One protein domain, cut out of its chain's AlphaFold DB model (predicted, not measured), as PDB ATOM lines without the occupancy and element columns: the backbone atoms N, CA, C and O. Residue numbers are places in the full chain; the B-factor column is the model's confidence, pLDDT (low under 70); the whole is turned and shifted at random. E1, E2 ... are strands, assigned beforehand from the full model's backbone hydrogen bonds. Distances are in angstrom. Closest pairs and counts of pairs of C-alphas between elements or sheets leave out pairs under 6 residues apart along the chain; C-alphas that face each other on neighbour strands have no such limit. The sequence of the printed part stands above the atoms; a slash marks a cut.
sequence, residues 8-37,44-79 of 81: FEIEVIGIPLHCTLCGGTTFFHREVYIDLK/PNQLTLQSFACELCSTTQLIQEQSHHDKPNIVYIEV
ATOM      1  N   PHE A   8     364.626 258.333 194.437       89.94
ATOM      2  CA  PHE A   8     363.242 258.199 194.866       89.94
ATOM      3  C   PHE A   8     362.552 259.553 194.904       89.94
ATOM      4  O   PHE A   8     363.132 260.537 195.371       89.94
ATOM      5  N   GLU A   9     361.291 259.574 194.497       92.19
ATOM      6  CA  GLU A   9     360.334 260.552 194.995       92.19
ATOM      7  C   GLU A   9     359.806 260.051 196.343       92.19
ATOM      8  O   GLU A   9     359.501 258.867 196.523       92.19
ATOM      9  N   ILE A  10     359.770 260.946 197.327       90.75
ATOM     10  CA  ILE A  10     359.429 260.606 198.709       90.75
ATOM     11  C   ILE A  10     358.122 261.291 199.071       90.75
ATOM     12  O   ILE A  10     358.002 262.504 198.927       90.75
ATOM     13  N   GLU A  11     357.173 260.538 199.614       91.50
ATOM     14  CA  GLU A  11     355.965 261.097 200.219       91.50
ATOM     15  C   GLU A  11     355.971 260.864 201.726       91.50
ATOM     16  O   GLU A  11     356.252 259.764 202.203       91.50
ATOM     17  N   VAL A  12     355.623 261.901 202.485       88.31
ATOM     18  CA  VAL A  12     355.515 261.859 203.943       88.31
ATOM     19  C   VAL A  12     354.084 262.202 204.318       88.31
ATOM     20  O   VAL A  12     353.642 263.331 204.128       88.31
ATOM     21  N   ILE A  13     353.338 261.224 204.835       87.81
ATOM     22  CA  ILE A  13     351.916 261.365 205.197       87.81
ATOM     23  C   ILE A  13     351.095 261.878 203.988       87.81
ATOM     24  O   ILE A  13     350.226 262.737 204.107       87.81
ATOM     25  N   GLY A  14     351.408 261.371 202.789       85.00
ATOM     26  CA  GLY A  14     350.753 261.761 201.534       85.00
ATOM     27  C   GLY A  14     351.124 263.154 201.011       85.00
ATOM     28  O   GLY A  14     350.477 263.647 200.090       85.00
ATOM     29  N   ILE A  15     352.136 263.807 201.593       88.44
ATOM     30  CA  ILE A  15     352.671 265.084 201.110       88.44
ATOM     31  C   ILE A  15     354.015 264.819 200.420       88.44
ATOM     32  O   ILE A  15     354.913 264.267 201.066       88.44
ATOM     33  N   PRO A  16     354.199 265.232 199.153       91.88
ATOM     34  CA  PRO A  16     355.478 265.091 198.473       91.88
ATOM     35  C   PRO A  16     356.577 265.889 199.176       91.88
ATOM     36  O   PRO A  16     356.443 267.091 199.443       91.88
ATOM     37  N   LEU A  17     357.687 265.220 199.463       92.38
ATOM     38  CA  LEU A  17     358.874 265.843 200.017       92.38
ATOM     39  C   LEU A  17     359.541 266.696 198.939       92.38
ATOM     40  O   LEU A  17     359.872 266.216 197.860       92.38
ATOM     41  N   HIS A  18     359.794 267.956 199.269       94.50
ATOM     42  CA  HIS A  18     360.572 268.861 198.432       94.50
ATOM     43  C   HIS A  18     361.864 269.232 199.147       94.50
ATOM     44  O   HIS A  18     361.922 269.297 200.378       94.50
ATOM     45  N   CYS A  19     362.925 269.475 198.384       93.50
ATOM     46  CA  CYS A  19     364.178 269.951 198.937       93.50
ATOM     47  C   CYS A  19     363.969 271.346 199.526       93.50
ATOM     48  O   CYS A  19     363.633 272.280 198.801       93.50
ATOM     49  N   THR A  20     364.240 271.506 200.819       93.38
ATOM     50  CA  THR A  20     364.133 272.798 201.516       93.38
ATOM     51  C   THR A  20     365.063 273.877 200.962       93.38
ATOM     52  O   THR A  20     364.802 275.056 201.184       93.38
ATOM     53  N   LEU A  21     366.125 273.497 200.239       94.38
ATOM     54  CA  LEU A  21     367.071 274.439 199.642       94.38
ATOM     55  C   LEU A  21     366.727 274.817 198.192       94.38
ATOM     56  O   LEU A  21     366.777 275.994 197.850       94.38
ATOM     57  N   CYS A  22     366.429 273.838 197.332       94.19
ATOM     58  CA  CYS A  22     366.300 274.058 195.882       94.19
ATOM     59  C   CYS A  22     364.943 273.660 195.286       94.19
ATOM     60  O   CYS A  22     364.737 273.832 194.090       94.19
ATOM     61  N   GLY A  23     364.030 273.101 196.085       94.25
ATOM     62  CA  GLY A  23     362.719 272.641 195.623       94.25
ATOM     63  C   GLY A  23     362.716 271.330 194.828       94.25
ATOM     64  O   GLY A  23     361.645 270.897 194.421       94.25
ATOM     65  N   GLY A  24     363.868 270.678 194.624       93.19
ATOM     66  CA  GLY A  24     363.947 269.374 193.952       93.19
ATOM     67  C   GLY A  24     363.108 268.285 194.633       93.19
ATOM     68  O   GLY A  24     362.964 268.292 195.857       93.19
ATOM     69  N   THR A  25     362.578 267.355 193.842       94.56
ATOM     70  CA  THR A  25     361.631 266.307 194.277       94.56
ATOM     71  C   THR A  25     362.256 264.915 194.383       94.56
ATOM     72  O   THR A  25     361.649 264.003 194.938       94.56
ATOM     73  N   THR A  26     363.480 264.751 193.885       93.06
ATOM     74  CA  THR A  26     364.199 263.479 193.831       93.06
ATOM     75  C   THR A  26     365.297 263.404 194.892       93.06
ATOM     76  O   THR A  26     366.045 264.363 195.139       93.06
ATOM     77  N   PHE A  27     365.405 262.243 195.539       92.69
ATOM     78  CA  PHE A  27     366.307 262.025 196.665       92.69
ATOM     79  C   PHE A  27     367.020 260.675 196.594       92.69
ATOM     80  O   PHE A  27     366.431 259.647 196.268       92.69
ATOM     81  N   PHE A  28     368.283 260.668 197.012       90.19
ATOM     82  CA  PHE A  28     368.998 259.462 197.410       90.19
ATOM     83  C   PHE A  28     368.622 259.085 198.844       90.19
ATOM     84  O   PHE A  28     368.580 259.942 199.729       90.19
ATOM     85  N   HIS A  29     368.404 257.793 199.088       84.75
ATOM     86  CA  HIS A  29     367.933 257.279 200.374       84.75
ATOM     87  C   HIS A  29     369.023 256.554 201.176       84.75
ATOM     88  O   HIS A  29     369.809 255.768 200.640       84.75
ATOM     89  N   ARG A  30     369.054 256.795 202.493       75.50
ATOM     90  CA  ARG A  30     369.848 256.037 203.467       75.50
ATOM     91  C   ARG A  30     369.109 255.905 204.803       75.50
ATOM     92  O   ARG A  30     368.778 256.904 205.431       75.50
ATOM     93  N   GLU A  31     368.975 254.675 205.290       74.00
ATOM     94  CA  GLU A  31     368.454 254.383 206.634       74.00
ATOM     95  C   GLU A  31     369.514 254.661 207.717       74.00
ATOM     96  O   GLU A  31     370.682 254.270 207.583       74.00
ATOM     97  N   VAL A  32     369.111 255.325 208.804       71.38
ATOM     98  CA  VAL A  32     369.932 255.603 209.990       71.38
ATOM     99  C   VAL A  32     369.182 255.140 211.241       71.38
ATOM    100  O   VAL A  32     368.135 255.672 211.594       71.38
ATOM    101  N   TYR A  33     369.742 254.164 211.951       69.19
ATOM    102  CA  TYR A  33     369.211 253.720 213.239       69.19
ATOM    103  C   TYR A  33     369.756 254.614 214.352       69.19
ATOM    104  O   TYR A  33     370.971 254.810 214.434       69.19
ATOM    105  N   ILE A  34     368.874 255.158 215.193       65.38
ATOM    106  CA  ILE A  34     369.277 255.930 216.371       65.38
ATOM    107  C   ILE A  34     368.849 255.195 217.632       65.38
ATOM    108  O   ILE A  34     367.661 255.053 217.920       65.38
ATOM    109  N   ASP A  35     369.845 254.807 218.423       61.28
ATOM    110  CA  ASP A  35     369.636 254.316 219.776       61.28
ATOM    111  C   ASP A  35     369.478 255.516 220.717       61.28
ATOM    112  O   ASP A  35     370.447 256.181 221.095       61.28
ATOM    113  N   LEU A  36     368.239 255.822 221.102       58.62
ATOM    114  CA  LEU A  36     368.001 256.786 222.169       58.62
ATOM    115  C   LEU A  36     368.386 256.146 223.507       58.62
ATOM    116  O   LEU A  36     367.807 255.139 223.917       58.62
ATOM    117  N   LYS A  37     369.354 256.740 224.217       56.94
ATOM    118  CA  LYS A  37     369.645 256.365 225.608       56.94
ATOM    119  C   LYS A  37     368.373 256.573 226.432       56.94
ATOM    120  O   LYS A  37     367.929 257.709 226.596       56.94
ATOM    121  N   PRO A  44     359.324 251.613 224.274       50.31
ATOM    122  CA  PRO A  44     359.968 250.403 223.763       50.31
ATOM    123  C   PRO A  44     360.537 250.554 222.342       50.31
ATOM    124  O   PRO A  44     361.066 249.591 221.794       50.31
ATOM    125  N   ASN A  45     360.445 251.732 221.722       55.41
ATOM    126  CA  ASN A  45     360.621 251.835 220.278       55.41
ATOM    127  C   ASN A  45     362.008 252.352 219.885       55.41
ATOM    128  O   ASN A  45     362.345 253.515 220.101       55.41
ATOM    129  N   GLN A  46     362.778 251.475 219.239       60.28
ATOM    130  CA  GLN A  46     363.877 251.859 218.360       60.28
ATOM    131  C   GLN A  46     363.328 252.828 217.302       60.28
ATOM    132  O   GLN A  46     362.371 252.501 216.600       60.28
ATOM    133  N   LEU A  47     363.895 254.032 217.218       66.69
ATOM    134  CA  LEU A  47     363.512 255.009 216.205       66.69
ATOM    135  C   LEU A  47     364.410 254.857 214.982       66.69
ATOM    136  O   LEU A  47     365.640 254.855 215.088       66.69
ATOM    137  N   THR A  48     363.787 254.792 213.812       75.31
ATOM    138  CA  THR A  48     364.495 254.824 212.535       75.31
ATOM    139  C   THR A  48     364.402 256.239 211.971       75.31
ATOM    140  O   THR A  48     363.310 256.767 211.765       75.31
ATOM    141  N   LEU A  49     365.548 256.883 211.740       82.69
ATOM    142  CA  LEU A  49     365.615 258.101 210.938       82.69
ATOM    143  C   LEU A  49     365.937 257.731 209.493       82.69
ATOM    144  O   LEU A  49     366.864 256.975 209.212       82.69
ATOM    145  N   GLN A  50     365.207 258.334 208.572       86.56
ATOM    146  CA  GLN A  50     365.445 258.249 207.145       86.56
ATOM    147  C   GLN A  50     366.197 259.494 206.692       86.56
ATOM    148  O   GLN A  50     365.788 260.621 206.973       86.56
ATOM    149  N   SER A  51     367.336 259.283 206.040       89.12
ATOM    150  CA  SER A  51     368.178 260.338 205.490       89.12
ATOM    151  C   SER A  51     367.980 260.422 203.983       89.12
ATOM    152  O   SER A  51     368.205 259.445 203.264       89.12
ATOM    153  N   PHE A  52     367.557 261.597 203.522       90.75
ATOM    154  CA  PHE A  52     367.248 261.891 202.128       90.75
ATOM    155  C   PHE A  52     368.175 262.980 201.610       90.75
ATOM    156  O   PHE A  52     368.051 264.139 202.004       90.75
ATOM    157  N   ALA A  53     369.103 262.626 200.725       92.81
ATOM    158  CA  ALA A  53     369.976 263.598 200.076       92.81
ATOM    159  C   ALA A  53     369.367 264.016 198.738       92.81
ATOM    160  O   ALA A  53     369.152 263.174 197.872       92.81
ATOM    161  N   CYS A  54     369.081 265.307 198.570       93.44
ATOM    162  CA  CYS A  54     368.547 265.837 197.319       93.44
ATOM    163  C   CYS A  54     369.510 265.557 196.162       93.44
ATOM    164  O   CYS A  54     370.700 265.848 196.272       93.44
ATOM    165  N   GLU A  55     368.989 265.042 195.052       93.44
ATOM    166  CA  GLU A  55     369.803 264.700 193.885       93.44
ATOM    167  C   GLU A  55     370.430 265.945 193.228       93.44
ATOM    168  O   GLU A  55     371.609 265.927 192.883       93.44
ATOM    169  N   LEU A  56     369.714 267.076 193.219       92.31
ATOM    170  CA  LEU A  56     370.168 268.320 192.585       92.31
ATOM    171  C   LEU A  56     371.238 269.091 193.373       92.31
ATOM    172  O   LEU A  56     372.144 269.679 192.787       92.31
ATOM    173  N   CYS A  57     371.112 269.162 194.702       93.69
ATOM    174  CA  CYS A  57     371.954 270.043 195.531       93.69
ATOM    175  C   CYS A  57     372.630 269.344 196.715       93.69
ATOM    176  O   CYS A  57     373.277 270.004 197.525       93.69
ATOM    177  N   SER A  58     372.453 268.027 196.857       92.38
ATOM    178  CA  SER A  58     373.004 267.212 197.952       92.38
ATOM    179  C   SER A  58     372.563 267.616 199.368       92.38
ATOM    180  O   SER A  58     373.034 267.039 200.352       92.38
ATOM    181  N   THR A  59     371.630 268.567 199.505       94.00
ATOM    182  CA  THR A  59     371.062 268.936 200.809       94.00
ATOM    183  C   THR A  59     370.371 267.728 201.416       94.00
ATOM    184  O   THR A  59     369.509 267.114 200.786       94.00
ATOM    185  N   THR A  60     370.763 267.390 202.642       91.62
ATOM    186  CA  THR A  60     370.225 266.243 203.371       91.62
ATOM    187  C   THR A  60     369.059 266.670 204.253       91.62
ATOM    188  O   THR A  60     369.178 267.615 205.030       91.62
ATOM    189  N   GLN A  61     367.952 265.942 204.163       91.44
ATOM    190  CA  GLN A  61     366.796 266.068 205.040       91.44
ATOM    191  C   GLN A  61     366.644 264.784 205.853       91.44
ATOM    192  O   GLN A  61     366.701 263.686 205.303       91.44
ATOM    193  N   LEU A  62     366.481 264.930 207.167       89.88
ATOM    194  CA  LEU A  62     366.272 263.813 208.084       89.88
ATOM    195  C   LEU A  62     364.799 263.764 208.469       89.88
ATOM    196  O   LEU A  62     364.255 264.757 208.952       89.88
ATOM    197  N   ILE A  63     364.166 262.613 208.273       87.31
ATOM    198  CA  ILE A  63     362.751 262.406 208.576       87.31
ATOM    199  C   ILE A  63     362.629 261.174 209.450       87.31
ATOM    200  O   ILE A  63     363.186 260.124 209.147       87.31
ATOM    201  N   GLN A  64     361.910 261.301 210.556       84.69
ATOM    202  CA  GLN A  64     361.661 260.170 211.432       84.69
ATOM    203  C   GLN A  64     360.599 259.258 210.822       84.69
ATOM    204  O   GLN A  64     359.475 259.687 210.549       84.69
ATOM    205  N   GLU A  65     360.953 257.989 210.645       81.81
ATOM    206  CA  GLU A  65     359.990 256.958 210.296       81.81
ATOM    207  C   GLU A  65     359.153 256.621 211.529       81.81
ATOM    208  O   GLU A  65     359.668 256.356 212.619       81.81
ATOM    209  N   GLN A  66     357.840 256.683 211.358       79.06
ATOM    210  CA  GLN A  66     356.855 256.371 212.378       79.06
ATOM    211  C   GLN A  66     355.839 255.404 211.782       79.06
ATOM    212  O   GLN A  66     355.295 255.641 210.702       79.06
ATOM    213  N   SER A  67     355.568 254.326 212.510       67.88
ATOM    214  CA  SER A  67     354.547 253.346 212.157       67.88
ATOM    215  C   SER A  67     353.301 253.643 212.985       67.88
ATOM    216  O   SER A  67     353.329 253.516 214.208       67.88
ATOM    217  N   HIS A  68     352.204 254.040 212.343       62.53
ATOM    218  CA  HIS A  68     350.912 254.200 213.010       62.53
ATOM    219  C   HIS A  68     349.948 253.144 212.462       62.53
ATOM    220  O   HIS A  68     349.642 253.150 211.272       62.53
ATOM    221  N   HIS A  69     349.495 252.216 213.314       62.44
ATOM    222  CA  HIS A  69     348.673 251.058 212.917       62.44
ATOM    223  C   HIS A  69     349.254 250.276 211.720       62.44
ATOM    224  O   HIS A  69     348.579 250.088 210.709       62.44
ATOM    225  N   ASP A  70     350.523 249.871 211.823       65.88
ATOM    226  CA  ASP A  70     351.255 249.075 210.819       65.88
ATOM    227  C   ASP A  70     351.431 249.722 209.432       65.88
ATOM    228  O   ASP A  70     351.910 249.076 208.500       65.88
ATOM    229  N   LYS A  71     351.109 251.013 209.281       71.25
ATOM    230  CA  LYS A  71     351.401 251.784 208.065       71.25
ATOM    231  C   LYS A  71     352.583 252.729 208.303       71.25
ATOM    232  O   LYS A  71     352.526 253.511 209.260       71.25
ATOM    233  N   PRO A  72     353.639 252.684 207.467       77.31
ATOM    234  CA  PRO A  72     354.719 253.658 207.541       77.31
ATOM    235  C   PRO A  72     354.205 255.035 207.106       77.31
ATOM    236  O   PRO A  72     353.396 255.154 206.186       77.31
ATOM    237  N   ASN A  73     354.690 256.085 207.760       85.50
ATOM    238  CA  ASN A  73     354.422 257.471 207.379       85.50
ATOM    239  C   ASN A  73     355.176 257.916 206.114       85.50
ATOM    240  O   ASN A  73     354.877 258.991 205.599       85.50
ATOM    241  N   ILE A  74     356.144 257.127 205.639       86.88
ATOM    242  CA  ILE A  74     356.978 257.421 204.471       86.88
ATOM    243  C   ILE A  74     356.685 256.404 203.364       86.88
ATOM    244  O   ILE A  74     356.706 255.194 203.600       86.88
ATOM    245  N   VAL A  75     356.460 256.899 202.149       87.62
ATOM    246  CA  VAL A  75     356.327 256.103 200.925       87.62
ATOM    247  C   VAL A  75     357.460 256.466 199.969       87.62
ATOM    248  O   VAL A  75     357.832 257.631 199.840       87.62
ATOM    249  N   TYR A  76     358.014 255.444 199.317       86.94
ATOM    250  CA  TYR A  76     359.116 255.560 198.366       86.94
ATOM    251  C   TYR A  76     358.598 255.201 196.979       86.94
ATOM    252  O   TYR A  76     358.109 254.085 196.788       86.94
ATOM    253  N   ILE A  77     358.739 256.116 196.029       88.62
ATOM    254  CA  ILE A  77     358.417 255.900 194.621       88.62
ATOM    255  C   ILE A  77     359.749 255.898 193.877       88.62
ATOM    256  O   ILE A  77     360.443 256.911 193.831       88.62
ATOM    257  N   GLU A  78     360.166 254.732 193.391       85.81
ATOM    258  CA  GLU A  78     361.418 254.594 192.645       85.81
ATOM    259  C   GLU A  78     361.287 255.284 191.287       85.81
ATOM    260  O   GLU A  78     360.296 255.096 190.581       85.81
ATOM    261  N   VAL A  79     362.277 256.106 190.948       84.56
ATOM    262  CA  VAL A  79     362.356 256.756 189.642       84.56
ATOM    263  C   VAL A  79     363.185 255.850 188.737       84.56
ATOM    264  O   VAL A  79     364.390 255.699 188.957       84.56
TER     265      VAL A  79
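AT A GLANCE: This is residues 8 to 37 and 44 to 79 of the 81 residues of an uncharacterized protein of Sporosarcina sp. P29 (UniProt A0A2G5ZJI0). One antiparallel sheet, E4-E3-E2-E1-E5, curls like part of a barrel, a folded sheet of two leaves: E4 and E3 face E1 and E5, E2 the hinge. The 66-residue printed part has no named helix and strands E1 to E5, class all strand. It is compact, radius of gyration of the C-alphas 12.3 A, and spans 37 by 25 by 18 A.

HOW THE PARTS SIT: E2, residues 26 to 34, pairs with E3, residues 47 to 54: N 30 and O 51 are within hydrogen-bond range, 2.9 A. E4, residues 60 to 65, makes a hairpin with E3, N 52 and O 61, 2.9 A. E1, residues 8 to 12, pairs with E2, N 27 and O 8, 2.8 A, and with E5, residues 74 to 78, N 11 and O 75, 3.0 A.

IN THESE COORDINATES: E1 begins at C-alpha 8 (363.242, 258.199, 194.866), E5 ends at C-alpha 78 (361.418, 254.594, 192.645); E2 is 24.3 A long.

THE WHOLE: C-alphas 37 and 44, across the cut, are 11.5 A apart. Residues with pLDDT under 70 include 44 to 47.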